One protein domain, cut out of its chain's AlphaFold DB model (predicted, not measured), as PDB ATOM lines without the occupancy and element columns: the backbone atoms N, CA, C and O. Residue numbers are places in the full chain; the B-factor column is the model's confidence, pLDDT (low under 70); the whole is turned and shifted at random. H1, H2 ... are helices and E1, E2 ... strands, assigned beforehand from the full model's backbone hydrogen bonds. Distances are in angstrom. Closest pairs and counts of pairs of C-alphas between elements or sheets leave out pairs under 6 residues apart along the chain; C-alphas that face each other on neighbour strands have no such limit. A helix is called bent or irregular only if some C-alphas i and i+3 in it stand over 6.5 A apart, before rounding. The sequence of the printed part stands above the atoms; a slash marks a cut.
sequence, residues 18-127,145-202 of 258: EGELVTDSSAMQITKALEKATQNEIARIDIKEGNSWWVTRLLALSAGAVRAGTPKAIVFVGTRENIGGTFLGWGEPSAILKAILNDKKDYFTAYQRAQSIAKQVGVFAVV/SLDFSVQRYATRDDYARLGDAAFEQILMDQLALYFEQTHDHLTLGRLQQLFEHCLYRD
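Overview. This is residues 18 to 127 and 145 to 202 of the 258 residues of an uncharacterized protein of Anaerolineae bacterium (UniProt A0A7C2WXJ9). At one end of this elongated domain a small four-stranded sheet is covered on one face by helices, with H8 over its edge strand E4. From there two long helices, H4 and H7, reach to the other end, roughly side by side and running opposite ways, with the short helices H5 and H6 packed on the far part of H4. H2 lies near the centre, between the sheet and H7. The printed part has 168 residues, with eight named helices and four named strands in the order E1 H1 E2 H2 E3 E4 H3 H4 H5 H6 H7 H8; the sheet, in the order E1 E2 E3 E4, is mixed, and the class is mixed, helices and strands. The whole is compact, with a radius of gyration of the C-alphas of 16.1 A, and spans 57 by 31 by 24 A.

Arrangement. The edge strand E1, residues 20 to 22, is parallel to its neighbour E2, residues 42 to 46, and N 22 and O 44 are within hydrogen-bond range at 2.9 A. H1, residues 27 to 38, lies between them in the chain and makes a strand-helix-strand unit, two parallel neighbour strands with a helix between, with a right-handed crossover. E2, H2, residues 55 to 68, and E3, residues 73 to 80, make a second right-handed unit, with N 45 and O 75 at 2.8 A. E3 and E4, residues 83 to 91, form an antiparallel hairpin, with N 76 and O 89 at 2.8 A. H1, H2, H3, residues 93 to 103, and H8, residues 188 to 195, are on the sheet and make two layers with it, helices on one face. H8 lies over E4 at a height over the sheet of 9.9 A and runs along the strands, at 1 degree to E4 on the local plane. H2 touches H1 at a steep tilt of 41 degrees, the same way, closest at the C-alphas of Leu 34 and Leu 61, 6.6 A. H2 touches H3 at a steep tilt of 41 degrees, opposite ways, closest at the C-alphas of Ser 62 and Pro 93, 4.9 A. H3 and H8 touch, about perpendicular at 81 degrees, closest at the C-alphas of Ala 99 and Leu 194, 6.2 A. H4, residues 105 to 127, touches H3 only at the corner. H7, residues 163 to 182, touches H2 at a shallow tilt of 13 degrees, opposite ways, closest at the C-alphas of Ala 60 and Glu 168, 5.8 A. H7 touches H4 at a shallow tilt of 33 degrees, only just short of steep, closest at the C-alphas of Ala 114 and Leu 171, 4.9 A. H5, residues 148 to 154, touches H4, closest at the C-alphas of Val 121 and Ala 154, 5.4 A. H6, residues 157 to 160, touches H4, closest at the C-alphas of Ala 125 and Ala 160, 5.1 A. Every O i to N i+4 pair is within hydrogen-bond range in H2, H3 and H8; H1 has 6 of 8, H4 17 of 19, H5 2 of 3 and H7 9 of 16, and H6 is too short for such a pair.

Along the chain. E1 begins at C-alpha 20, (48.760, 30.223, 126.192). From first to last C-alpha E3 is 21.4 A, E4 21.6 A, H2 19.7 A and H1 16.7 A long. H4 is 34.8 A long, ending at C-alpha 127, (80.376, 47.719, 129.765). H7 is 30.1 A long and irregular, C-alphas 177 and 180 being 7.0 A apart, with a kink of 50 degrees near residue 176. H8 ends at C-alpha 195, (38.364, 47.245, 131.832).

Size, cuts and confidence. The two C-alphas farthest apart, those of Glu 81 and Ser 145, are 57.4 A apart. Residues 128 to 144 are not printed, and C-alphas 127 and 145 are 16.8 A apart across the cut. Of the links that are printed whole, E2 to H2 is short and the others are tight. The mean pLDDT of the printed part is 86.4; 19 residues are under 70, among them residues 24 to 31 and 125 to 127.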
ATOM      1  N   GLU A  18      44.354  28.512 120.486       74.94
ATOM      2  CA  GLU A  18      44.314  28.334 121.930       74.94
ATOM      3  C   GLU A  18      45.324  29.307 122.546       74.94
ATOM      4  O   GLU A  18      46.509  29.289 122.221       74.94
ATOM      5  N   GLY A  19      44.838  30.224 123.382       66.56
ATOM      6  CA  GLY A  19      45.713  31.161 124.078       66.56
ATOM      7  C   GLY A  19      46.579  30.427 125.098       66.56
ATOM      8  O   GLY A  19      46.070  29.578 125.833       66.56
ATOM      9  N   GLU A  20      47.857  30.798 125.191       80.69
ATOM     10  CA  GLU A  20      48.760  30.223 126.192       80.69
ATOM     11  C   GLU A  20      48.240  30.575 127.588       80.69
ATOM     12  O   GLU A  20      48.004  31.750 127.894       80.69
ATOM     13  N   LEU A  21      48.033  29.561 128.434       78.19
ATOM     14  CA  LEU A  21      47.585  29.787 129.803       78.19
ATOM     15  C   LEU A  21      48.721  30.416 130.607       78.19
ATOM     16  O   LEU A  21      49.715  29.769 130.933       78.19
ATOM     17  N   VAL A  22      48.530  31.669 130.994       75.00
ATOM     18  CA  VAL A  22      49.423  32.348 131.920       75.00
ATOM     19  C   VAL A  22      48.946  32.000 133.326       75.00
ATOM     20  O   VAL A  22      47.923  32.491 133.807       75.00
ATOM     21  N   THR A  23      49.658  31.085 133.980       70.75
ATOM     22  CA  THR A  23      49.403  30.763 135.385       70.75
ATOM     23  C   THR A  23      50.023  31.817 136.275       70.75
ATOM     24  O   THR A  23      51.167  32.229 136.069       70.75
ATOM     25  N   ASP A  24      49.291  32.196 137.312       58.03
ATOM     26  CA  ASP A  24      49.801  33.115 138.302       58.03
ATOM     27  C   ASP A  24      50.906  32.453 139.124       58.03
ATOM     28  O   ASP A  24      50.786  31.336 139.631       58.03
ATOM     29  N   SER A  25      52.061  33.088 139.130       58.59
ATOM     30  CA  SER A  25      53.324  32.495 139.535       58.59
ATOM     31  C   SER A  25      54.282  33.635 139.886       58.59
ATOM     32  O   SER A  25      54.044  34.779 139.503       58.59
ATOM     33  N   SER A  26      55.320  33.359 140.680       59.44
ATOM     34  CA  SER A  26      56.254  34.376 141.202       59.44
ATOM     35  C   SER A  26      56.772  35.342 140.119       59.44
ATOM     36  O   SER A  26      56.772  35.006 138.937       59.44
ATOM     37  N   ALA A  27      57.282  36.518 140.503       58.78
ATOM     38  CA  ALA A  27      57.821  37.520 139.567       58.78
ATOM     39  C   ALA A  27      58.738  36.930 138.474       58.78
ATOM     40  O   ALA A  27      58.610  37.258 137.299       58.78
ATOM     41  N   MET A  28      59.592  35.971 138.840       57.16
ATOM     42  CA  MET A  28      60.507  35.305 137.910       57.16
ATOM     43  C   MET A  28      59.802  34.366 136.910       57.16
ATOM     44  O   MET A  28      60.308  34.122 135.816       57.16
ATOM     45  N   GLN A  29      58.633  33.834 137.265       65.62
ATOM     46  CA  GLN A  29      57.806  33.007 136.388       65.62
ATOM     47  C   GLN A  29      56.943  33.849 135.442       65.62
ATOM     48  O   GLN A  29      56.683  33.378 134.342       65.62
ATOM     49  N   ILE A  30      56.573  35.085 135.798       66.50
ATOM     50  CA  ILE A  30      55.873  36.007 134.881       66.50
ATOM     51  C   ILE A  30      56.742  36.351 133.686       66.50
ATOM     52  O   ILE A  30      56.239  36.384 132.575       66.50
ATOM     53  N   THR A  31      58.044  36.541 133.875       66.50
ATOM     54  CA  THR A  31      58.956  36.837 132.762       66.50
ATOM     55  C   THR A  31      59.109  35.638 131.836       66.50
ATOM     56  O   THR A  31      59.059  35.797 130.625       66.50
ATOM     57  N   LYS A  32      59.173  34.415 132.380       71.56
ATOM     58  CA  LYS A  32      59.129  33.185 131.568       71.56
ATOM     59  C   LYS A  32      57.781  32.989 130.880       71.56
ATOM     60  O   LYS A  32      57.721  32.489 129.762       71.56
ATOM     61  N   ALA A  33      56.693  33.347 131.553       69.25
ATOM     62  CA  ALA A  33      55.361  33.290 130.976       69.25
ATOM     63  C   ALA A  33      55.185  34.357 129.891       69.25
ATOM     64  O   ALA A  33      54.549  34.073 128.891       69.25
ATOM     65  N   LEU A  34      55.812  35.528 130.036       68.31
ATOM     66  CA  LEU A  34      55.936  36.547 129.001       68.31
ATOM     67  C   LEU A  34      56.763  36.033 127.832       68.31
ATOM     68  O   LEU A  34      56.293  36.123 126.713       68.31
ATOM     69  N   GLU A  35      57.935  35.440 128.064       73.94
ATOM     70  CA  GLU A  35      58.754  34.826 127.011       73.94
ATOM     71  C   GLU A  35      57.949  33.785 126.222       73.94
ATOM     72  O   GLU A  35      57.906  33.834 124.996       73.94
ATOM     73  N   LYS A  36      57.228  32.890 126.902       72.94
ATOM     74  CA  LYS A  36      56.331  31.928 126.242       72.94
ATOM     75  C   LYS A  36      55.141  32.595 125.558       72.94
ATOM     76  O   LYS A  36      54.780  32.220 124.448       72.94
ATOM     77  N   ALA A  37      54.540  33.597 126.190       69.38
ATOM     78  CA  ALA A  37      53.441  34.352 125.612       69.38
ATOM     79  C   ALA A  37      53.906  35.153 124.396       69.38
ATOM     80  O   ALA A  37      53.121  35.319 123.485       69.38
ATOM     81  N   THR A  38      55.171  35.577 124.303       70.12
ATOM     82  CA  THR A  38      55.671  36.254 123.100       70.12
ATOM     83  C   THR A  38      55.690  35.338 121.880       70.12
ATOM     84  O   THR A  38      55.555  35.816 120.755       70.12
ATOM     85  N   GLN A  39      55.775  34.021 122.086       79.38
ATOM     86  CA  GLN A  39      55.671  33.029 121.013       79.38
ATOM     87  C   GLN A  39      54.228  32.843 120.524       79.38
ATOM     88  O   GLN A  39      54.017  32.246 119.471       79.38
ATOM     89  N   ASN A  40      53.244  33.361 121.263       85.56
ATOM     90  CA  ASN A  40      51.828  33.180 120.994       85.56
ATOM     91  C   ASN A  40      51.135  34.523 120.795       85.56
ATOM     92  O   ASN A  40      51.367  35.507 121.482       85.56
ATOM     93  N   GLU A  41      50.202  34.578 119.858       91.31
ATOM     94  CA  GLU A  41      49.489  35.826 119.613       91.31
ATOM     95  C   GLU A  41      48.476  36.165 120.718       91.31
ATOM     96  O   GLU A  41      48.047  37.312 120.853       91.31
ATOM     97  N   ILE A  42      48.083  35.170 121.512       92.81
ATOM     98  CA  ILE A  42      47.007  35.272 122.491       92.81
ATOM     99  C   ILE A  42      47.512  34.726 123.823       92.81
ATOM    100  O   ILE A  42      48.004  33.599 123.894       92.81
ATOM    101  N   ALA A  43      47.346  35.513 124.884       92.81
ATOM    102  CA  ALA A  43      47.544  35.060 126.256       92.81
ATOM    103  C   ALA A  43      46.192  34.867 126.941       92.81
ATOM    104  O   ALA A  43      45.326  35.740 126.868       92.81
ATOM    105  N   ARG A  44      46.014  33.739 127.628       94.12
ATOM    106  CA  ARG A  44      44.818  33.418 128.412       94.12
ATOM    107  C   ARG A  44      45.119  33.560 129.900       94.12
ATOM    108  O   ARG A  44      46.018  32.907 130.423       94.12
ATOM    109  N   ILE A  45      44.326  34.373 130.581       93.56
ATOM    110  CA  ILE A  45      44.365  34.608 132.022       93.56
ATOM    111  C   ILE A  45      43.117  33.997 132.643       93.56
ATOM    112  O   ILE A  45      42.004  34.436 132.358       93.56
ATOM    113  N   ASP A  46      43.309  33.007 133.509       94.62
ATOM    114  CA  ASP A  46      42.231  32.426 134.306       94.62
ATOM    115  C   ASP A  46      42.218  33.037 135.709       94.62
ATOM    116  O   ASP A  46      43.073  32.731 136.544       94.62
ATOM    117  N   ILE A  47      41.241  33.907 135.975       94.69
ATOM    118  CA  ILE A  47      41.070  34.527 137.296       94.69
ATOM    119  C   ILE A  47      40.365  33.597 138.293       94.69
ATOM    120  O   ILE A  47      40.283  33.934 139.478       94.69
ATOM    121  N   LYS A  48      39.876  32.429 137.850       93.12
ATOM    122  CA  LYS A  48      39.046  31.483 138.608       93.12
ATOM    123  C   LYS A  48      37.865  32.193 139.278       93.12
ATOM    124  O   LYS A  48      37.046  32.807 138.601       93.12
ATOM    125  N   GLU A  49      37.796  32.153 140.606       91.31
ATOM    126  CA  GLU A  49      36.784  32.829 141.430       91.31
ATOM    127  C   GLU A  49      37.166  34.284 141.777       91.31
ATOM    128  O   GLU A  49      36.471  34.958 142.532       91.31
ATOM    129  N   GLY A  50      38.271  34.790 141.221       86.75
ATOM    130  CA  GLY A  50      38.737  36.166 141.388       86.75
ATOM    131  C   GLY A  50      39.928  36.349 142.327       86.75
ATOM    132  O   GLY A  50      40.335  37.477 142.576       86.75
ATOM    133  N   ASN A  51      40.496  35.265 142.851       85.50
ATOM    134  CA  ASN A  51      41.639  35.280 143.774       85.50
ATOM    135  C   ASN A  51      42.944  34.771 143.142       85.50
ATOM    136  O   ASN A  51      43.981  34.765 143.796       85.50
ATOM    137  N   SER A  52      42.893  34.322 141.888       85.62
ATOM    138  CA  SER A  52      44.009  33.628 141.243       85.62
ATOM    139  C   SER A  52      44.925  34.538 140.438       85.62
ATOM    140  O   SER A  52      45.794  34.008 139.769       85.62
ATOM    141  N   TRP A  53      44.700  35.856 140.450       89.44
ATOM    142  CA  TRP A  53      45.513  36.839 139.733       89.44
ATOM    143  C   TRP A  53      45.585  38.167 140.486       89.44
ATOM    144  O   TRP A  53      44.586  38.621 141.049       89.44
ATOM    145  N   TRP A  54      46.745  38.824 140.445       91.00
ATOM    146  CA  TRP A  54      46.949  40.184 140.963       91.00
ATOM    147  C   TRP A  54      46.985  41.221 139.836       91.00
ATOM    148  O   TRP A  54      47.580  40.991 138.779       91.00
ATOM    149  N   VAL A  55      46.431  42.411 140.091       93.69
ATOM    150  CA  VAL A  55      46.445  43.533 139.129       93.69
ATOM    151  C   VAL A  55      47.878  43.967 138.795       93.69
ATOM    152  O   VAL A  55      48.182  44.289 137.649       93.69
ATOM    153  N   THR A  56      48.798  43.910 139.758       91.62
ATOM    154  CA  THR A  56      50.220  44.242 139.558       91.62
ATOM    155  C   THR A  56      50.929  43.296 138.591       91.62
ATOM    156  O   THR A  56      51.765  43.721 137.798       91.62
ATOM    157  N   ARG A  57      50.569  42.013 138.605       89.06
ATOM    158  CA  ARG A  57      51.118  41.019 137.677       89.06
ATOM    159  C   ARG A  57      50.567  41.228 136.276       89.06
ATOM    160  O   ARG A  57      51.324  41.186 135.310       89.06
ATOM    161  N   LEU A  58      49.278  41.557 136.170       92.75
ATOM    162  CA  LEU A  58      48.672  41.964 134.903       92.75
ATOM    163  C   LEU A  58      49.300  43.255 134.351       92.75
ATOM    164  O   LEU A  58      49.474  43.373 133.139       92.75
ATOM    165  N   LEU A  59      49.680  44.198 135.218       94.06
ATOM    166  CA  LEU A  59      50.396  45.413 134.825       94.06
ATOM    167  C   LEU A  59      51.735  45.075 134.166       94.06
ATOM    168  O   LEU A  59      51.997  45.538 133.058       94.06
ATOM    169  N   ALA A  60      52.560  44.250 134.815       90.75
ATOM    170  CA  ALA A  60      53.843  43.828 134.259       90.75
ATOM    171  C   ALA A  60      53.680  43.007 132.973       90.75
ATOM    172  O   ALA A  60      54.397  43.248 132.003       90.75
ATOM    173  N   LEU A  61      52.695  42.101 132.929       90.81
ATOM    174  CA  LEU A  61      52.364  41.334 131.729       90.81
ATOM    175  C   LEU A  61      51.992  42.263 130.563       90.81
ATOM    176  O   LEU A  61      52.537  42.143 129.471       90.81
ATOM    177  N   SER A  62      51.091  43.218 130.791       94.31
ATOM    178  CA  SER A  62      50.629  44.142 129.748       94.31
ATOM    179  C   SER A  62      51.749  45.081 129.298       94.31
ATOM    180  O   SER A  62      51.883  45.366 128.111       94.31
ATOM    181  N   ALA A  63      52.597  45.519 130.229       93.69
ATOM    182  CA  ALA A  63      53.786  46.310 129.942       93.69
ATOM    183  C   ALA A  63      54.771  45.561 129.031       93.69
ATOM    184  O   ALA A  63      55.190  46.107 128.006       93.69
ATOM    185  N   GLY A  64      55.077  44.305 129.367       90.19
ATOM    186  CA  GLY A  64      55.929  43.444 128.552       90.19
ATOM    187  C   GLY A  64      55.320  43.138 127.190       90.19
ATOM    188  O   GLY A  64      56.007  43.244 126.178       90.19
ATOM    189  N   ALA A  65      54.015  42.870 127.141       91.50
ATOM    190  CA  ALA A  65      53.299  42.608 125.898       91.50
ATOM    191  C   ALA A  65      53.320  43.808 124.939       91.50
ATOM    192  O   ALA A  65      53.562  43.650 123.744       91.50
ATOM    193  N   VAL A  66      53.122  45.026 125.457       94.31
ATOM    194  CA  VAL A  66      53.209  46.262 124.663       94.31
ATOM    195  C   VAL A  66      54.620  46.468 124.121       94.31
ATOM    196  O   VAL A  66      54.772  46.802 122.948       94.31
ATOM    197  N   ARG A  67      55.652  46.252 124.946       91.38
ATOM    198  CA  ARG A  67      57.052  46.421 124.531       91.38
ATOM    199  C   ARG A  67      57.473  45.378 123.496       91.38
ATOM    200  O   ARG A  67      58.069  45.738 122.487       91.38
ATOM    201  N   ALA A  68      57.169  44.105 123.740       88.81
ATOM    202  CA  ALA A  68      57.482  43.009 122.828       88.81
ATOM    203  C   ALA A  68      56.607  43.029 121.562       88.81
ATOM    204  O   ALA A  68      56.937  42.397 120.561       88.81
ATOM    205  N   GLY A  69      55.473  43.734 121.604       90.94
ATOM    206  CA  GLY A  69      54.465  43.735 120.550       90.94
ATOM    207  C   GLY A  69      53.647  42.443 120.489       90.94
ATOM    208  O   GLY A  69      52.920  42.249 119.517       90.94
ATOM    209  N   THR A  70      53.764  41.560 121.479       92.00
ATOM    210  CA  THR A  70      53.081  40.265 121.562       92.00
ATOM    211  C   THR A  70      52.950  39.838 123.037       92.00
ATOM    212  O   THR A  70      53.878  40.106 123.804       92.00
ATOM    213  N   PRO A  71      51.839  39.205 123.467       93.56
ATOM    214  CA  PRO A  71      50.645  38.842 122.691       93.56
ATOM    215  C   PRO A  71      49.890  40.065 122.151       93.56
ATOM    216  O   PRO A  71      50.103  41.190 122.596       93.56
ATOM    217  N   LYS A  72      49.014  39.860 121.168       95.81
ATOM    218  CA  LYS A  72      48.129  40.888 120.594       95.81
ATOM    219  C   LYS A  72      46.794  40.993 121.327       95.81
ATOM    220  O   LYS A  72      46.184  42.059 121.313       95.81
ATOM    221  N   ALA A  73      46.368  39.922 121.993       96.81
ATOM    222  CA  ALA A  73      45.162  39.897 122.810       96.81
ATOM    223  C   ALA A  73      45.415  39.195 124.149       96.81
ATOM    224  O   ALA A  73      46.104  38.174 124.212       96.81
ATOM    225  N   ILE A  74      44.817  39.735 125.211       96.50
ATOM    226  CA  ILE A  74      44.739  39.092 126.524       96.50
ATOM    227  C   ILE A  74      43.286  38.684 126.749       96.50
ATOM    228  O   ILE A  74      42.395  39.532 126.796       96.50
ATOM    229  N   VAL A  75      43.053  37.381 126.865       97.38
ATOM    230  CA  VAL A  75      41.746  36.778 127.133       97.38
ATOM    231  C   VAL A  75      41.605  36.547 128.625       97.38
ATOM    232  O   VAL A  75      42.473  35.931 129.238       97.38
ATOM    233  N   PHE A  76      40.484  36.972 129.193       97.44
ATOM    234  CA  PHE A  76      40.120  36.695 130.573       97.44
ATOM    235  C   PHE A  76      39.051  35.607 130.615       97.44
ATOM    236  O   PHE A  76      37.986  35.729 130.001       97.44
ATOM    237  N   VAL A  77      39.333  34.553 131.370       97.50
ATOM    238  CA  VAL A  77      38.380  33.501 131.718       97.50
ATOM    239  C   VAL A  77      38.253  33.405 133.235       97.50
ATOM    240  O   VAL A  77      39.136  33.843 133.970       97.50
ATOM    241  N   GLY A  78      37.142  32.859 133.712       96.38
ATOM    242  CA  GLY A  78      36.937  32.608 135.135       96.38
ATOM    243  C   GLY A  78      35.700  31.760 135.383       96.38
ATOM    244  O   GLY A  78      35.199  31.099 134.473       96.38
ATOM    245  N   THR A  79      35.205  31.772 136.615       96.00
ATOM    246  CA  THR A  79      34.007  31.023 137.001       96.00
ATOM    247  C   THR A  79      32.777  31.923 136.984       96.00
ATOM    248  O   THR A  79      32.738  32.939 137.680       96.00
ATOM    249  N   ARG A  80      31.741  31.539 136.232       93.88
ATOM    250  CA  ARG A  80      30.422  32.191 136.248       93.88
ATOM    251  C   ARG A  80      29.335  31.129 136.354       93.88
ATOM    252  O   ARG A  80      29.389  30.140 135.640       93.88
ATOM    253  N   GLU A  81      28.367  31.320 137.253       92.00
ATOM    254  CA  GLU A  81      27.238  30.382 137.432       92.00
ATOM    255  C   GLU A  81      27.697  28.923 137.668       92.00
ATOM    256  O   GLU A  81      27.102  27.975 137.171       92.00
ATOM    257  N   ASN A  82      28.784  28.742 138.432       93.56
ATOM    258  CA  ASN A  82      29.461  27.457 138.688       93.56
ATOM    259  C   ASN A  82      30.081  26.774 137.453       93.56
ATOM    260  O   ASN A  82      30.518  25.625 137.532       93.56
ATOM    261  N   ILE A  83      30.183  27.479 136.328       95.50
ATOM    262  CA  ILE A  83      30.899  27.030 135.137       95.50
ATOM    263  C   ILE A  83      32.283  27.682 135.144       95.50
ATOM    264  O   ILE A  83      32.418  28.894 135.007       95.50
ATOM    265  N   GLY A  84      33.321  26.870 135.358       95.38
ATOM    266  CA  GLY A  84      34.713  27.308 135.240       95.38
ATOM    267  C   GLY A  84      35.146  27.456 133.779       95.38
ATOM    268  O   GLY A  84      34.640  26.751 132.903       95.38
ATOM    269  N   GLY A  85      36.102  28.352 133.527       95.44
ATOM    270  CA  GLY A  85      36.616  28.621 132.181       95.44
ATOM    271  C   GLY A  85      35.640  29.396 131.292       95.44
ATOM    272  O   GLY A  85      35.757  29.354 130.070       95.44
ATOM    273  N   THR A  86      34.663  30.091 131.869       97.69
ATOM    274  CA  THR A  86      33.749  30.955 131.119       97.69
ATOM    275  C   THR A  86      34.483  32.189 130.619       97.69
ATOM    276  O   THR A  86      35.246  32.817 131.354       97.69
ATOM    277  N   PHE A  87      34.231  32.551 129.363       97.38
ATOM    278  CA  PHE A  87      34.761  33.764 128.752       97.38
ATOM    279  C   PHE A  87      34.219  35.015 129.463       97.38
ATOM    280  O   PHE A  87      33.007  35.212 129.554       97.38
ATOM    281  N   LEU A  88      35.117  35.863 129.965       97.12
ATOM    282  CA  LEU A  88      34.768  37.120 130.642       97.12
ATOM    283  C   LEU A  88      34.986  38.345 129.746       97.12
ATOM    284  O   LEU A  88      34.387  39.399 129.977       97.12
ATOM    285  N   GLY A  89      35.836  38.192 128.733       97.25
ATOM    286  CA  GLY A  89      36.163  39.206 127.743       97.25
ATOM    287  C   GLY A  89      37.619  39.117 127.286       97.25
ATOM    288  O   GLY A  89      38.421  38.384 127.864       97.25
ATOM    289  N   TRP A  90      37.982  39.880 126.260       97.94
ATOM    290  CA  TRP A  90      39.368  40.059 125.829       97.94
ATOM    291  C   TRP A  90      39.690  41.541 125.639       97.94
ATOM    292  O   TRP A  90      38.795  42.353 125.408       97.94
ATOM    293  N   GLY A  91      40.962  41.912 125.751       97.69
ATOM    294  CA  GLY A  91      41.414  43.280 125.505       97.69
ATOM    295  C   GLY A  91      42.798  43.333 124.870       97.69
ATOM    296  O   GLY A  91      43.589  42.391 124.973       97.69
ATOM    297  N   GLU A  92      43.093  44.450 124.209       97.75
ATOM    298  CA  GLU A  92      44.437  44.732 123.708       97.75
ATOM    299  C   GLU A  92      45.374  45.070 124.880       97.75
ATOM    300  O   GLU A  92      44.992  45.859 125.753       97.75
ATOM    301  N   PRO A  93      46.618  44.552 124.910       97.19
ATOM    302  CA  PRO A  93      47.543  44.826 126.009       97.19
ATOM    303  C   PRO A  93      47.808  46.317 126.244       97.19
ATOM    304  O   PRO A  93      47.970  46.740 127.384       97.19
ATOM    305  N   SER A  94      47.823  47.133 125.186       98.00
ATOM    306  CA  SER A  94      47.998  48.590 125.276       98.00
ATOM    307  C   SER A  94      46.833  49.270 125.996       98.00
ATOM    308  O   SER A  94      47.052  50.140 126.843       98.00
ATOM    309  N   ALA A  95      45.602  48.856 125.695       98.25
ATOM    310  CA  ALA A  95      44.400  49.373 126.331       98.25
ATOM    311  C   ALA A  95      44.317  48.928 127.798       98.25
ATOM    312  O   ALA A  95      44.071  49.761 128.670       98.25
ATOM    313  N   ILE A  96      44.630  47.658 128.079       98.25
ATOM    314  CA  ILE A  96      44.696  47.112 129.444       98.25
ATOM    315  C   ILE A  96      45.760  47.845 130.267       98.25
ATOM    316  O   ILE A  96      45.471  48.318 131.364       98.25
ATOM    317  N   LEU A  97      46.974  48.009 129.729       98.00
ATOM    318  CA  LEU A  97      48.052  48.747 130.387       98.00
ATOM    319  C   LEU A  97      47.607  50.170 130.737       98.00
ATOM    320  O   LEU A  97      47.753  50.606 131.877       98.00
ATOM    321  N   LYS A  98      47.030  50.887 129.768       98.44
ATOM    322  CA  LYS A  98      46.533  52.251 129.971       98.44
ATOM    323  C   LYS A  98      45.451  52.308 131.053       98.44
ATOM    324  O   LYS A  98      45.492  53.208 131.887       98.44
ATOM    325  N   ALA A  99      44.519  51.359 131.060       98.44
ATOM    326  CA  ALA A  99      43.468  51.279 132.068       98.44
ATOM    327  C   ALA A  99      44.045  51.093 133.484       98.44
ATOM    328  O   ALA A  99      43.673  51.836 134.388       98.44
ATOM    329  N   ILE A 100      45.013  50.186 133.668       97.69
ATOM    330  CA  ILE A 100      45.654  49.966 134.979       97.69
ATOM    331  C   ILE A 100      46.435  51.204 135.432       97.69
ATOM    332  O   ILE A 100      46.347  51.609 136.589       97.69
ATOM    333  N   LEU A 101      47.186  51.836 134.526       97.69
ATOM    334  CA  LEU A 101      47.959  53.040 134.844       97.69
ATOM    335  C   LEU A 101      47.071  54.236 135.226       97.69
ATOM    336  O   LEU A 101      47.511  55.093 135.990       97.69
ATOM    337  N   ASN A 102      45.836  54.288 134.724       97.94
ATOM    338  CA  ASN A 102      44.868  55.338 135.050       97.94
ATOM    339  C   ASN A 102      44.074  55.070 136.338       97.94
ATOM    340  O   ASN A 102      43.478  56.001 136.874       97.94
ATOM    341  N   ASP A 103      44.047  53.832 136.833       97.12
ATOM    342  CA  ASP A 103      43.273  53.452 138.020       97.12
ATOM    343  C   ASP A 103      43.892  53.989 139.320       97.12
ATOM    344  O   ASP A 103      43.204  54.609 140.132       97.12
ATOM    345  N   LYS A 104      45.207  53.806 139.511       95.06
ATOM    346  CA  LYS A 104      45.935  54.266 140.705       95.06
ATOM    347  C   LYS A 104      47.227  54.982 140.329       95.06
ATOM    348  O   LYS A 104      48.072  54.444 139.615       95.06
ATOM    349  N   LYS A 105      47.442  56.163 140.927       95.25
ATOM    350  CA  LYS A 105      48.684  56.955 140.784       95.25
ATOM    351  C   LYS A 105      49.939  56.151 141.134       95.25
ATOM    352  O   LYS A 105      51.007  56.343 140.557       95.25
ATOM    353  N   ASP A 106      49.786  55.244 142.077       93.88
ATOM    354  CA  ASP A 106      50.820  54.359 142.577       93.88
ATOM    355  C   ASP A 106      51.338  53.380 141.508       93.88
ATOM    356  O   ASP A 106      52.551  53.239 141.339       93.88
ATOM    357  N   TYR A 107      50.445  52.794 140.702       95.25
ATOM    358  CA  TYR A 107      50.823  51.954 139.560       95.25
ATOM    359  C   TYR A 107      51.573  52.745 138.500       95.25
ATOM    360  O   TYR A 107      52.612  52.303 138.010       95.25
ATOM    361  N   PHE A 108      51.088  53.948 138.196       96.00
ATOM    362  CA  PHE A 108      51.760  54.849 137.272       96.00
ATOM    363  C   PHE A 108      53.167  55.226 137.746       96.00
ATOM    364  O   PHE A 108      54.126  55.157 136.976       96.00
ATOM    365  N   THR A 109      53.311  55.559 139.028       94.69
ATOM    366  CA  THR A 109      54.596  55.941 139.629       94.69
ATOM    367  C   THR A 109      55.588  54.780 139.592       94.69
ATOM    368  O   THR A 109      56.732  54.964 139.170       94.69
ATOM    369  N   ALA A 110      55.156  53.572 139.968       93.88
ATOM    370  CA  ALA A 110      55.989  52.372 139.898       93.88
ATOM    371  C   ALA A 110      56.421  52.063 138.456       93.88
ATOM    372  O   ALA A 110      57.602  51.808 138.211       93.88
ATOM    373  N   TYR A 111      55.498  52.171 137.495       95.69
ATOM    374  CA  TYR A 111      55.777  51.983 136.071       95.69
ATOM    375  C   TYR A 111      56.820  52.974 135.544       95.69
ATOM    376  O   TYR A 111      57.818  52.571 134.942       95.69
ATOM    377  N   GLN A 112      56.640  54.273 135.804       95.94
ATOM    378  CA  GLN A 112      57.583  55.306 135.369       95.94
ATOM    379  C   GLN A 112      58.963  55.132 136.003       95.94
ATOM    380  O   GLN A 112      59.984  55.261 135.323       95.94
ATOM    381  N   ARG A 113      59.004  54.808 137.300       93.38
ATOM    382  CA  ARG A 113      60.257  54.565 138.015       93.38
ATOM    383  C   ARG A 113      60.993  53.362 137.439       93.38
ATOM    384  O   ARG A 113      62.174  53.484 137.127       93.38
ATOM    385  N   ALA A 114      60.299  52.245 137.234       93.38
ATOM    386  CA  ALA A 114      60.881  51.056 136.624       93.38
ATOM    387  C   ALA A 114      61.430  51.343 135.222       93.38
ATOM    388  O   ALA A 114      62.537  50.923 134.897       93.38
ATOM    389  N   GLN A 115      60.710  52.129 134.418       93.44
ATOM    390  CA  GLN A 115      61.163  52.518 133.085       93.44
ATOM    391  C   GLN A 115      62.428  53.392 133.140       93.44
ATOM    392  O   GLN A 115      63.345  53.197 132.342       93.44
ATOM    393  N   SER A 116      62.497  54.345 134.074       91.06
ATOM    394  CA  SER A 116      63.681  55.192 134.273       91.06
ATOM    395  C   SER A 116      64.898  54.376 134.711       91.06
ATOM    396  O   SER A 116      65.979  54.522 134.140       91.06
ATOM    397  N   ILE A 117      64.712  53.470 135.674       90.44
ATOM    398  CA  ILE A 117      65.772  52.586 136.163       90.44
ATOM    399  C   ILE A 117      66.258  51.670 135.037       90.44
ATOM    400  O   ILE A 117      67.460  51.594 134.808       90.44
ATOM    401  N   ALA A 118      65.354  51.029 134.290       89.50
ATOM    402  CA  ALA A 118      65.719  50.122 133.202       89.50
ATOM    403  C   ALA A 118      66.538  50.822 132.106       89.50
ATOM    404  O   ALA A 118      67.540  50.277 131.648       89.50
ATOM    405  N   LYS A 119      66.173  52.061 131.741       88.00
ATOM    406  CA  LYS A 119      66.957  52.882 130.802       88.00
ATOM    407  C   LYS A 119      68.373  53.136 131.313       88.00
ATOM    408  O   LYS A 119      69.321  53.020 130.547       88.00
ATOM    409  N   GLN A 120      68.525  53.462 132.596       86.56
ATOM    410  CA  GLN A 120      69.840  53.698 133.192       86.56
ATOM    411  C   GLN A 120      70.660  52.406 133.266       86.56
ATOM    412  O   GLN A 120      71.813  52.398 132.849       86.56
ATOM    413  N   VAL A 121      70.062  51.295 133.705       83.75
ATOM    414  CA  VAL A 121      70.721  49.978 133.731       83.75
ATOM    415  C   VAL A 121      71.210  49.583 132.337       83.75
ATOM    416  O   VAL A 121      72.358  49.175 132.208       83.75
ATOM    417  N   GLY A 122      70.402  49.783 131.292       80.56
ATOM    418  CA  GLY A 122      70.799  49.504 129.909       80.56
ATOM    419  C   GLY A 122      72.015  50.310 129.438       80.56
ATOM    420  O   GLY A 122      72.842  49.784 128.704       80.56
ATOM    421  N   VAL A 123      72.182  51.554 129.900       79.56
ATOM    422  CA  VAL A 123      73.365  52.377 129.581       79.56
ATOM    423  C   VAL A 123      74.624  51.851 130.278       79.56
ATOM    424  O   VAL A 123      75.699  51.859 129.683       79.56
ATOM    425  N   PHE A 124      74.510  51.379 131.522       71.19
ATOM    426  CA  PHE A 124      75.664  50.940 132.317       71.19
ATOM    427  C   PHE A 124      76.023  49.452 132.140       71.19
ATOM    428  O   PHE A 124      77.174  49.085 132.362       71.19
ATOM    429  N   ALA A 125      75.088  48.598 131.710       61.34
ATOM    430  CA  ALA A 125      75.303  47.154 131.545       61.34
ATOM    431  C   ALA A 125      76.128  46.775 130.297       61.34
ATOM    432  O   ALA A 125      76.751  45.716 130.277       61.34
ATOM    433  N   VAL A 126      76.192  47.645 129.280       54.44
ATOM    434  CA  VAL A 126      76.944  47.424 128.019       54.44
ATOM    435  C   VAL A 126      78.467  47.350 128.237       54.44
ATOM    436  O   VAL A 126      79.220  46.961 127.352       54.44
ATOM    437  N   VAL A 127      78.946  47.669 129.438       52.97
ATOM    438  CA  VAL A 127      80.376  47.719 129.765       52.97
ATOM    439  C   VAL A 127      80.977  46.340 130.115       52.97
ATOM    440  O   VAL A 127      82.187  46.225 130.299       52.97
ATOM    441  N   SER A 145      77.747  59.386 141.020       65.56
ATOM    442  CA  SER A 145      76.926  58.695 142.019       65.56
ATOM    443  C   SER A 145      75.598  58.289 141.376       65.56
ATOM    444  O   SER A 145      74.781  59.141 141.032       65.56
ATOM    445  N   LEU A 146      75.407  56.984 141.173       68.62
ATOM    446  CA  LEU A 146      74.114  56.438 140.766       68.62
ATOM    447  C   LEU A 146      73.123  56.558 141.923       68.62
ATOM    448  O   LEU A 146      73.482  56.349 143.081       68.62
ATOM    449  N   ASP A 147      71.862  56.835 141.596       79.19
ATOM    450  CA  ASP A 147      70.779  56.711 142.566       79.19
ATOM    451  C   ASP A 147      70.759  55.280 143.135       79.19
ATOM    452  O   ASP A 147      70.925  54.303 142.394       79.19
ATOM    453  N   PHE A 148      70.542  55.144 144.446       79.06
ATOM    454  CA  PHE A 148      70.543  53.847 145.134       79.06
ATOM    455  C   PHE A 148      69.580  52.838 144.487       79.06
ATOM    456  O   PHE A 148      69.862  51.639 144.429       79.06
ATOM    457  N   SER A 149      68.457  53.318 143.942       80.69
ATOM    458  CA  SER A 149      67.493  52.469 143.245       80.69
ATOM    459  C   SER A 149      68.020  51.901 141.931       80.69
ATOM    460  O   SER A 149      67.612  50.809 141.563       80.69
ATOM    461  N   VAL A 150      68.958  52.571 141.262       82.25
ATOM    462  CA  VAL A 150      69.617  52.079 140.041       82.25
ATOM    463  C   VAL A 150      70.780  51.166 140.393       82.25
ATOM    464  O   VAL A 150      70.925  50.095 139.798       82.25
ATOM    465  N   GLN A 151      71.566  51.549 141.402       80.69
ATOM    466  CA  GLN A 151      72.714  50.777 141.868       80.69
ATOM    467  C   GLN A 151      72.313  49.341 142.226       80.69
ATOM    468  O   GLN A 151      72.997  48.407 141.819       80.69
ATOM    469  N   ARG A 152      71.159  49.152 142.884       82.56
ATOM    470  CA  ARG A 152      70.628  47.829 143.254       82.56
ATOM    471  C   ARG A 152      70.524  46.842 142.083       82.56
ATOM    472  O   ARG A 152      70.687  45.644 142.307       82.56
ATOM    473  N   TYR A 153      70.227  47.320 140.876       84.19
ATOM    474  CA  TYR A 153      70.090  46.469 139.688       84.19
ATOM    475  C   TYR A 153      71.374  46.447 138.858       84.19
ATOM    476  O   TYR A 153      71.770  45.388 138.387       84.19
ATOM    477  N   ALA A 154      72.056  47.586 138.725       79.25
ATOM    478  CA  ALA A 154      73.281  47.695 137.934       79.25
ATOM    479  C   ALA A 154      74.442  46.856 138.496       79.25
ATOM    480  O   ALA A 154      75.294  46.410 137.737       79.25
ATOM    481  N   THR A 155      74.483  46.618 139.812       76.88
ATOM    482  CA  THR A 155      75.536  45.804 140.442       76.88
ATOM    483  C   THR A 155      75.256  44.304 140.418       76.88
ATOM    484  O   THR A 155      76.031  43.547 141.000       76.88
ATOM    485  N   ARG A 156      74.136  43.854 139.837       78.38
ATOM    486  CA  ARG A 156      73.806  42.429 139.777       78.38
ATOM    487  C   ARG A 156      73.918  41.901 138.348       78.38
ATOM    488  O   ARG A 156      73.223  42.360 137.443       78.38
ATOM    489  N   ASP A 157      74.752  40.877 138.177       73.19
ATOM    490  CA  ASP A 157      75.016  40.251 136.875       73.19
ATOM    491  C   ASP A 157      73.766  39.639 136.228       73.19
ATOM    492  O   ASP A 157      73.693  39.531 135.004       73.19
ATOM    493  N   ASP A 158      72.776  39.235 137.028       75.81
ATOM    494  CA  ASP A 158      71.511  38.702 136.523       75.81
ATOM    495  C   ASP A 158      70.722  39.767 135.755       75.81
ATOM    496  O   ASP A 158      70.237  39.469 134.670       75.81
ATOM    497  N   TYR A 159      70.673  41.012 136.238       74.31
ATOM    498  CA  TYR A 159      69.990  42.108 135.543       74.31
ATOM    499  C   TYR A 159      70.751  42.607 134.317       74.31
ATOM    500  O   TYR A 159      70.128  42.911 133.300       74.31
ATOM    501  N   ALA A 160      72.084  42.639 134.379       70.38
ATOM    502  CA  ALA A 160      72.912  43.040 133.242       70.38
ATOM    503  C   ALA A 160      72.704  42.130 132.016       70.38
ATOM    504  O   ALA A 160      72.737  42.598 130.881       70.38
ATOM    505  N   ARG A 161      72.428  40.836 132.237       74.06
ATOM    506  CA  ARG A 161      72.198  39.844 131.171       74.06
ATOM    507  C   ARG A 161      70.787  39.859 130.584       74.06
ATOM    508  O   ARG A 161      70.574  39.240 129.547       74.06
ATOM    509  N   LEU A 162      69.828  40.526 131.227       71.75
ATOM    510  CA  LEU A 162      68.438  40.549 130.759       71.75
ATOM    511  C   LEU A 162      68.231  41.439 129.530       71.75
ATOM    512  O   LEU A 162      67.236  41.268 128.828       71.75
ATOM    513  N   GLY A 163      69.130  42.399 129.283       78.50
ATOM    514  CA  GLY A 163      68.962  43.386 128.216       78.50
ATOM    515  C   GLY A 163      67.593  44.064 128.309       78.50
ATOM    516  O   GLY A 163      67.211  44.582 129.360       78.50
ATOM    517  N   ASP A 164      66.815  43.991 127.230       73.25
ATOM    518  CA  ASP A 164      65.487  44.606 127.154       73.25
ATOM    519  C   ASP A 164      64.462  44.011 128.138       73.25
ATOM    520  O   ASP A 164      63.490  44.685 128.479       73.25
ATOM    521  N   ALA A 165      64.671  42.784 128.631       76.56
ATOM    522  CA  ALA A 165      63.807  42.146 129.631       76.56
ATOM    523  C   ALA A 165      64.053  42.653 131.068       76.56
ATOM    524  O   ALA A 165      63.347  42.268 132.006       76.56
ATOM    525  N   ALA A 166      65.056  43.518 131.275       85.56
ATOM    526  CA  ALA A 166      65.335  44.103 132.584       85.56
ATOM    527  C   ALA A 166      64.152  44.940 133.088       85.56
ATOM    528  O   ALA A 166      63.894  44.982 134.291       85.56
ATOM    529  N   PHE A 167      63.408  45.578 132.180       90.06
ATOM    530  CA  PHE A 167      62.289  46.441 132.540       90.06
ATOM    531  C   PHE A 167      61.179  45.697 133.286       90.06
ATOM    532  O   PHE A 167      60.766  46.163 134.347       90.06
ATOM    533  N   GLU A 168      60.716  44.546 132.794       86.81
ATOM    534  CA  GLU A 168      59.631  43.799 133.440       86.81
ATOM    535  C   GLU A 168      60.045  43.272 134.815       86.81
ATOM    536  O   GLU A 168      59.247  43.298 135.750       86.81
ATOM    537  N   GLN A 169      61.306  42.863 134.961       85.69
ATOM    538  CA  GLN A 169      61.851  42.400 136.238       85.69
ATOM    539  C   GLN A 169      61.967  43.539 137.254       85.69
ATOM    540  O   GLN A 169      61.538  43.395 138.397       85.69
ATOM    541  N   ILE A 170      62.483  44.697 136.832       90.44
ATOM    542  CA  ILE A 170      62.538  45.897 137.674       90.44
ATOM    543  C   ILE A 170      61.119  46.331 138.056       90.44
ATOM    544  O   ILE A 170      60.873  46.649 139.216       90.44
ATOM    545  N   LEU A 171      60.176  46.324 137.110       91.31
ATOM    546  CA  LEU A 171      58.781  46.667 137.368       91.31
ATOM    547  C   LEU A 171      58.163  45.725 138.400       91.31
ATOM    548  O   LEU A 171      57.572  46.197 139.367       91.31
ATOM    549  N   MET A 172      58.337  44.416 138.241       87.38
ATOM    550  CA  MET A 172      57.839  43.434 139.200       87.38
ATOM    551  C   MET A 172      58.454  43.605 140.588       87.38
ATOM    552  O   MET A 172      57.722  43.555 141.573       87.38
ATOM    553  N   ASP A 173      59.760  43.855 140.689       88.00
ATOM    554  CA  ASP A 173      60.418  44.102 141.976       88.00
ATOM    555  C   ASP A 173      59.913  45.398 142.631       88.00
ATOM    556  O   ASP A 173      59.585  45.397 143.816       88.00
ATOM    557  N   GLN A 174      59.747  46.485 141.865       89.50
ATOM    558  CA  GLN A 174      59.120  47.710 142.374       89.50
ATOM    559  C   GLN A 174      57.692  47.439 142.860       89.50
ATOM    560  O   GLN A 174      57.309  47.903 143.930       89.50
ATOM    561  N   LEU A 175      56.903  46.666 142.115       87.69
ATOM    562  CA  LEU A 175      55.527  46.368 142.501       87.69
ATOM    563  C   LEU A 175      55.449  45.472 143.745       87.69
ATOM    564  O   LEU A 175      54.586  45.692 144.596       87.69
ATOM    565  N   ALA A 176      56.358  44.506 143.884       84.38
ATOM    566  CA  ALA A 176      56.421  43.610 145.035       84.38
ATOM    567  C   ALA A 176      56.699  44.367 146.342       84.38
ATOM    568  O   ALA A 176      56.061  44.095 147.359       84.38
ATOM    569  N   LEU A 177      57.588  45.366 146.308       80.31
ATOM    570  CA  LEU A 177      57.945  46.159 147.490       80.31
ATOM    571  C   LEU A 177      56.775  46.964 148.062       80.31
ATOM    572  O   LEU A 177      56.724  47.176 149.271       80.31
ATOM    573  N   TYR A 178      55.862  47.431 147.207       73.00
ATOM    574  CA  TYR A 178      54.842  48.405 147.600       73.00
ATOM    575  C   TYR A 178      53.412  47.854 147.586       73.00
ATOM    576  O   TYR A 178      52.571  48.357 148.329       73.00
ATOM    577  N   PHE A 179      53.108  46.829 146.780       74.50
ATOM    578  CA  PHE A 179      51.714  46.473 146.477       74.50
ATOM    579  C   PHE A 179      51.324  45.028 146.743       74.50
ATOM    580  O   PHE A 179      50.128  44.784 146.901       74.50
ATOM    581  N   GLU A 180      52.251  44.073 146.858       67.25
ATOM    582  CA  GLU A 180      51.846  42.693 147.186       67.25
ATOM    583  C   GLU A 180      51.198  42.594 148.582       67.25
ATOM    584  O   GLU A 180      50.385  41.708 148.821       67.25
ATOM    585  N   GLN A 181      51.418  43.578 149.460       69.75
ATOM    586  CA  GLN A 181      50.711  43.693 150.743       69.75
ATOM    587  C   GLN A 181      49.265  44.203 150.612       69.75
ATOM    588  O   GLN A 181      48.444  43.980 151.501       69.75
ATOM    589  N   THR A 182      48.925  44.882 149.512       71.44
ATOM    590  CA  THR A 182      47.607  45.517 149.322       71.44
ATOM    591  C   THR A 182      46.525  44.554 148.832       71.44
ATOM    592  O   THR A 182      45.361  44.941 148.799       71.44
ATOM    593  N   HIS A 183      46.888  43.309 148.491       79.81
ATOM    594  CA  HIS A 183      45.965  42.259 148.040       79.81
ATOM    595  C   HIS A 183      44.999  42.719 146.920       79.81
ATOM    596  O   HIS A 183      43.841  42.307 146.896       79.81
ATOM    597  N   ASP A 184      45.444  43.577 145.984       90.94
ATOM    598  CA  ASP A 184      44.613  44.002 144.839       90.94
ATOM    599  C   ASP A 184      44.502  42.865 143.810       90.94
ATOM    600  O   ASP A 184      45.260  42.772 142.835       90.94
ATOM    601  N   HIS A 185      43.588  41.945 144.105       91.94
ATOM    602  CA  HIS A 185      43.257  40.804 143.270       91.94
ATOM    603  C   HIS A 185      42.336  41.209 142.122       91.94
ATOM    604  O   HIS A 185      41.399  42.000 142.273       91.94
ATOM    605  N   LEU A 186      42.561  40.592 140.967       93.50
ATOM    606  CA  LEU A 186      41.724  40.748 139.791       93.50
ATOM    607  C   LEU A 186      40.461  39.884 139.917       93.50
ATOM    608  O   LEU A 186      40.309  38.858 139.257       93.50
ATOM    609  N   THR A 187      39.546  40.307 140.786       95.44
ATOM    610  CA  THR A 187      38.204  39.719 140.888       95.44
ATOM    611  C   THR A 187      37.369  40.027 139.644       95.44
ATOM    612  O   THR A 187      37.691  40.946 138.893       95.44
ATOM    613  N   LEU A 188      36.251  39.322 139.432       95.31
ATOM    614  CA  LEU A 188      35.328  39.645 138.332       95.31
ATOM    615  C   LEU A 188      34.832  41.101 138.405       95.31
ATOM    616  O   LEU A 188      34.818  41.800 137.393       95.31
ATOM    617  N   GLY A 189      34.474  41.576 139.602       96.44
ATOM    618  CA  GLY A 189      34.062  42.968 139.805       96.44
ATOM    619  C   GLY A 189      35.194  43.951 139.503       96.44
ATOM    620  O   GLY A 189      34.976  44.958 138.832       96.44
ATOM    621  N   ARG A 190      36.428  43.626 139.914       96.69
ATOM    622  CA  ARG A 190      37.611  44.447 139.630       96.69
ATOM    623  C   ARG A 190      37.962  44.471 138.140       96.69
ATOM    624  O   ARG A 190      38.280  45.535 137.620       96.69
ATOM    625  N   LEU A 191      37.852  43.335 137.449       96.75
ATOM    626  CA  LEU A 191      38.021  43.210 135.998       96.75
ATOM    627  C   LEU A 191      37.031  44.118 135.256       96.75
ATOM    628  O   LEU A 191      37.428  44.853 134.356       96.75
ATOM    629  N   GLN A 192      35.755  44.087 135.649       96.94
ATOM    630  CA  GLN A 192      34.727  44.953 135.071       96.94
ATOM    631  C   GLN A 192      35.044  46.424 135.343       96.94
ATOM    632  O   GLN A 192      35.148  47.191 134.396       96.94
ATOM    633  N   GLN A 193      35.294  46.795 136.599       97.56
ATOM    634  CA  GLN A 193      35.613  48.172 136.981       97.56
ATOM    635  C   GLN A 193      36.805  48.742 136.198       97.56
ATOM    636  O   GLN A 193      36.751  49.879 135.734       97.56
ATOM    637  N   LEU A 194      37.889  47.972 136.061       97.62
ATOM    638  CA  LEU A 194      39.102  48.425 135.384       97.62
ATOM    639  C   LEU A 194      38.927  48.493 133.865       97.62
ATOM    640  O   LEU A 194      39.409  49.431 133.234       97.62
ATOM    641  N   PHE A 195      38.266  47.496 133.271       98.00
ATOM    642  CA  PHE A 195      38.364  47.245 131.832       98.00
ATOM    643  C   PHE A 195      37.049  47.369 131.074       98.00
ATOM    644  O   PHE A 195      37.036  47.102 129.880       98.00
ATOM    645  N   GLU A 196      35.949  47.793 131.698       96.25
ATOM    646  CA  GLU A 196      34.642  47.921 131.034       96.25
ATOM    647  C   GLU A 196      34.717  48.624 129.671       96.25
ATOM    648  O   GLU A 196      34.109  48.162 128.709       96.25
ATOM    649  N   HIS A 197      35.520  49.684 129.581       97.00
ATOM    650  CA  HIS A 197      35.681  50.516 128.390       97.00
ATOM    651  C   HIS A 197      36.609  49.929 127.311       97.00
ATOM    652  O   HIS A 197      36.657  50.461 126.204       97.00
ATOM    653  N   CYS A 198      37.378  48.882 127.619       97.00
ATOM    654  CA  CYS A 198      38.347  48.282 126.698       97.00
ATOM    655  C   CYS A 198      38.222  46.758 126.567       97.00
ATOM    656  O   CYS A 198      39.082  46.130 125.948       97.00
ATOM    657  N   LEU A 199      37.184  46.163 127.163       96.75
ATOM    658  CA  LEU A 199      36.947  44.727 127.154       96.75
ATOM    659  C   LEU A 199      35.879  44.362 126.119       96.75
ATOM    660  O   LEU A 199      34.701  44.693 126.267       96.75
ATOM    661  N   TYR A 200      36.294  43.621 125.101       97.25
ATOM    662  CA  TYR A 200      35.423  43.030 124.094       97.25
ATOM    663  C   TYR A 200      34.820  41.736 124.636       97.25
ATOM    664  O   TYR A 200      35.521  40.918 125.236       97.25
ATOM    665  N   ARG A 201      33.510  41.554 124.454       96.62
ATOM    666  CA  ARG A 201      32.748  40.435 125.046       96.62
ATOM    667  C   ARG A 201      31.980  39.611 124.021       96.62
ATOM    668  O   ARG A 201      31.200  38.743 124.401       96.62
ATOM    669  N   ASP A 202      32.203  39.878 122.744       95.62
ATOM    670  CA  ASP A 202      31.545  39.161 121.665       95.62
ATOM    671  C   ASP A 202      32.006  37.699 121.660       95.62
ATOM    672  O   ASP A 202      33.204  37.391 121.716       95.62
TER     673      ASP A 202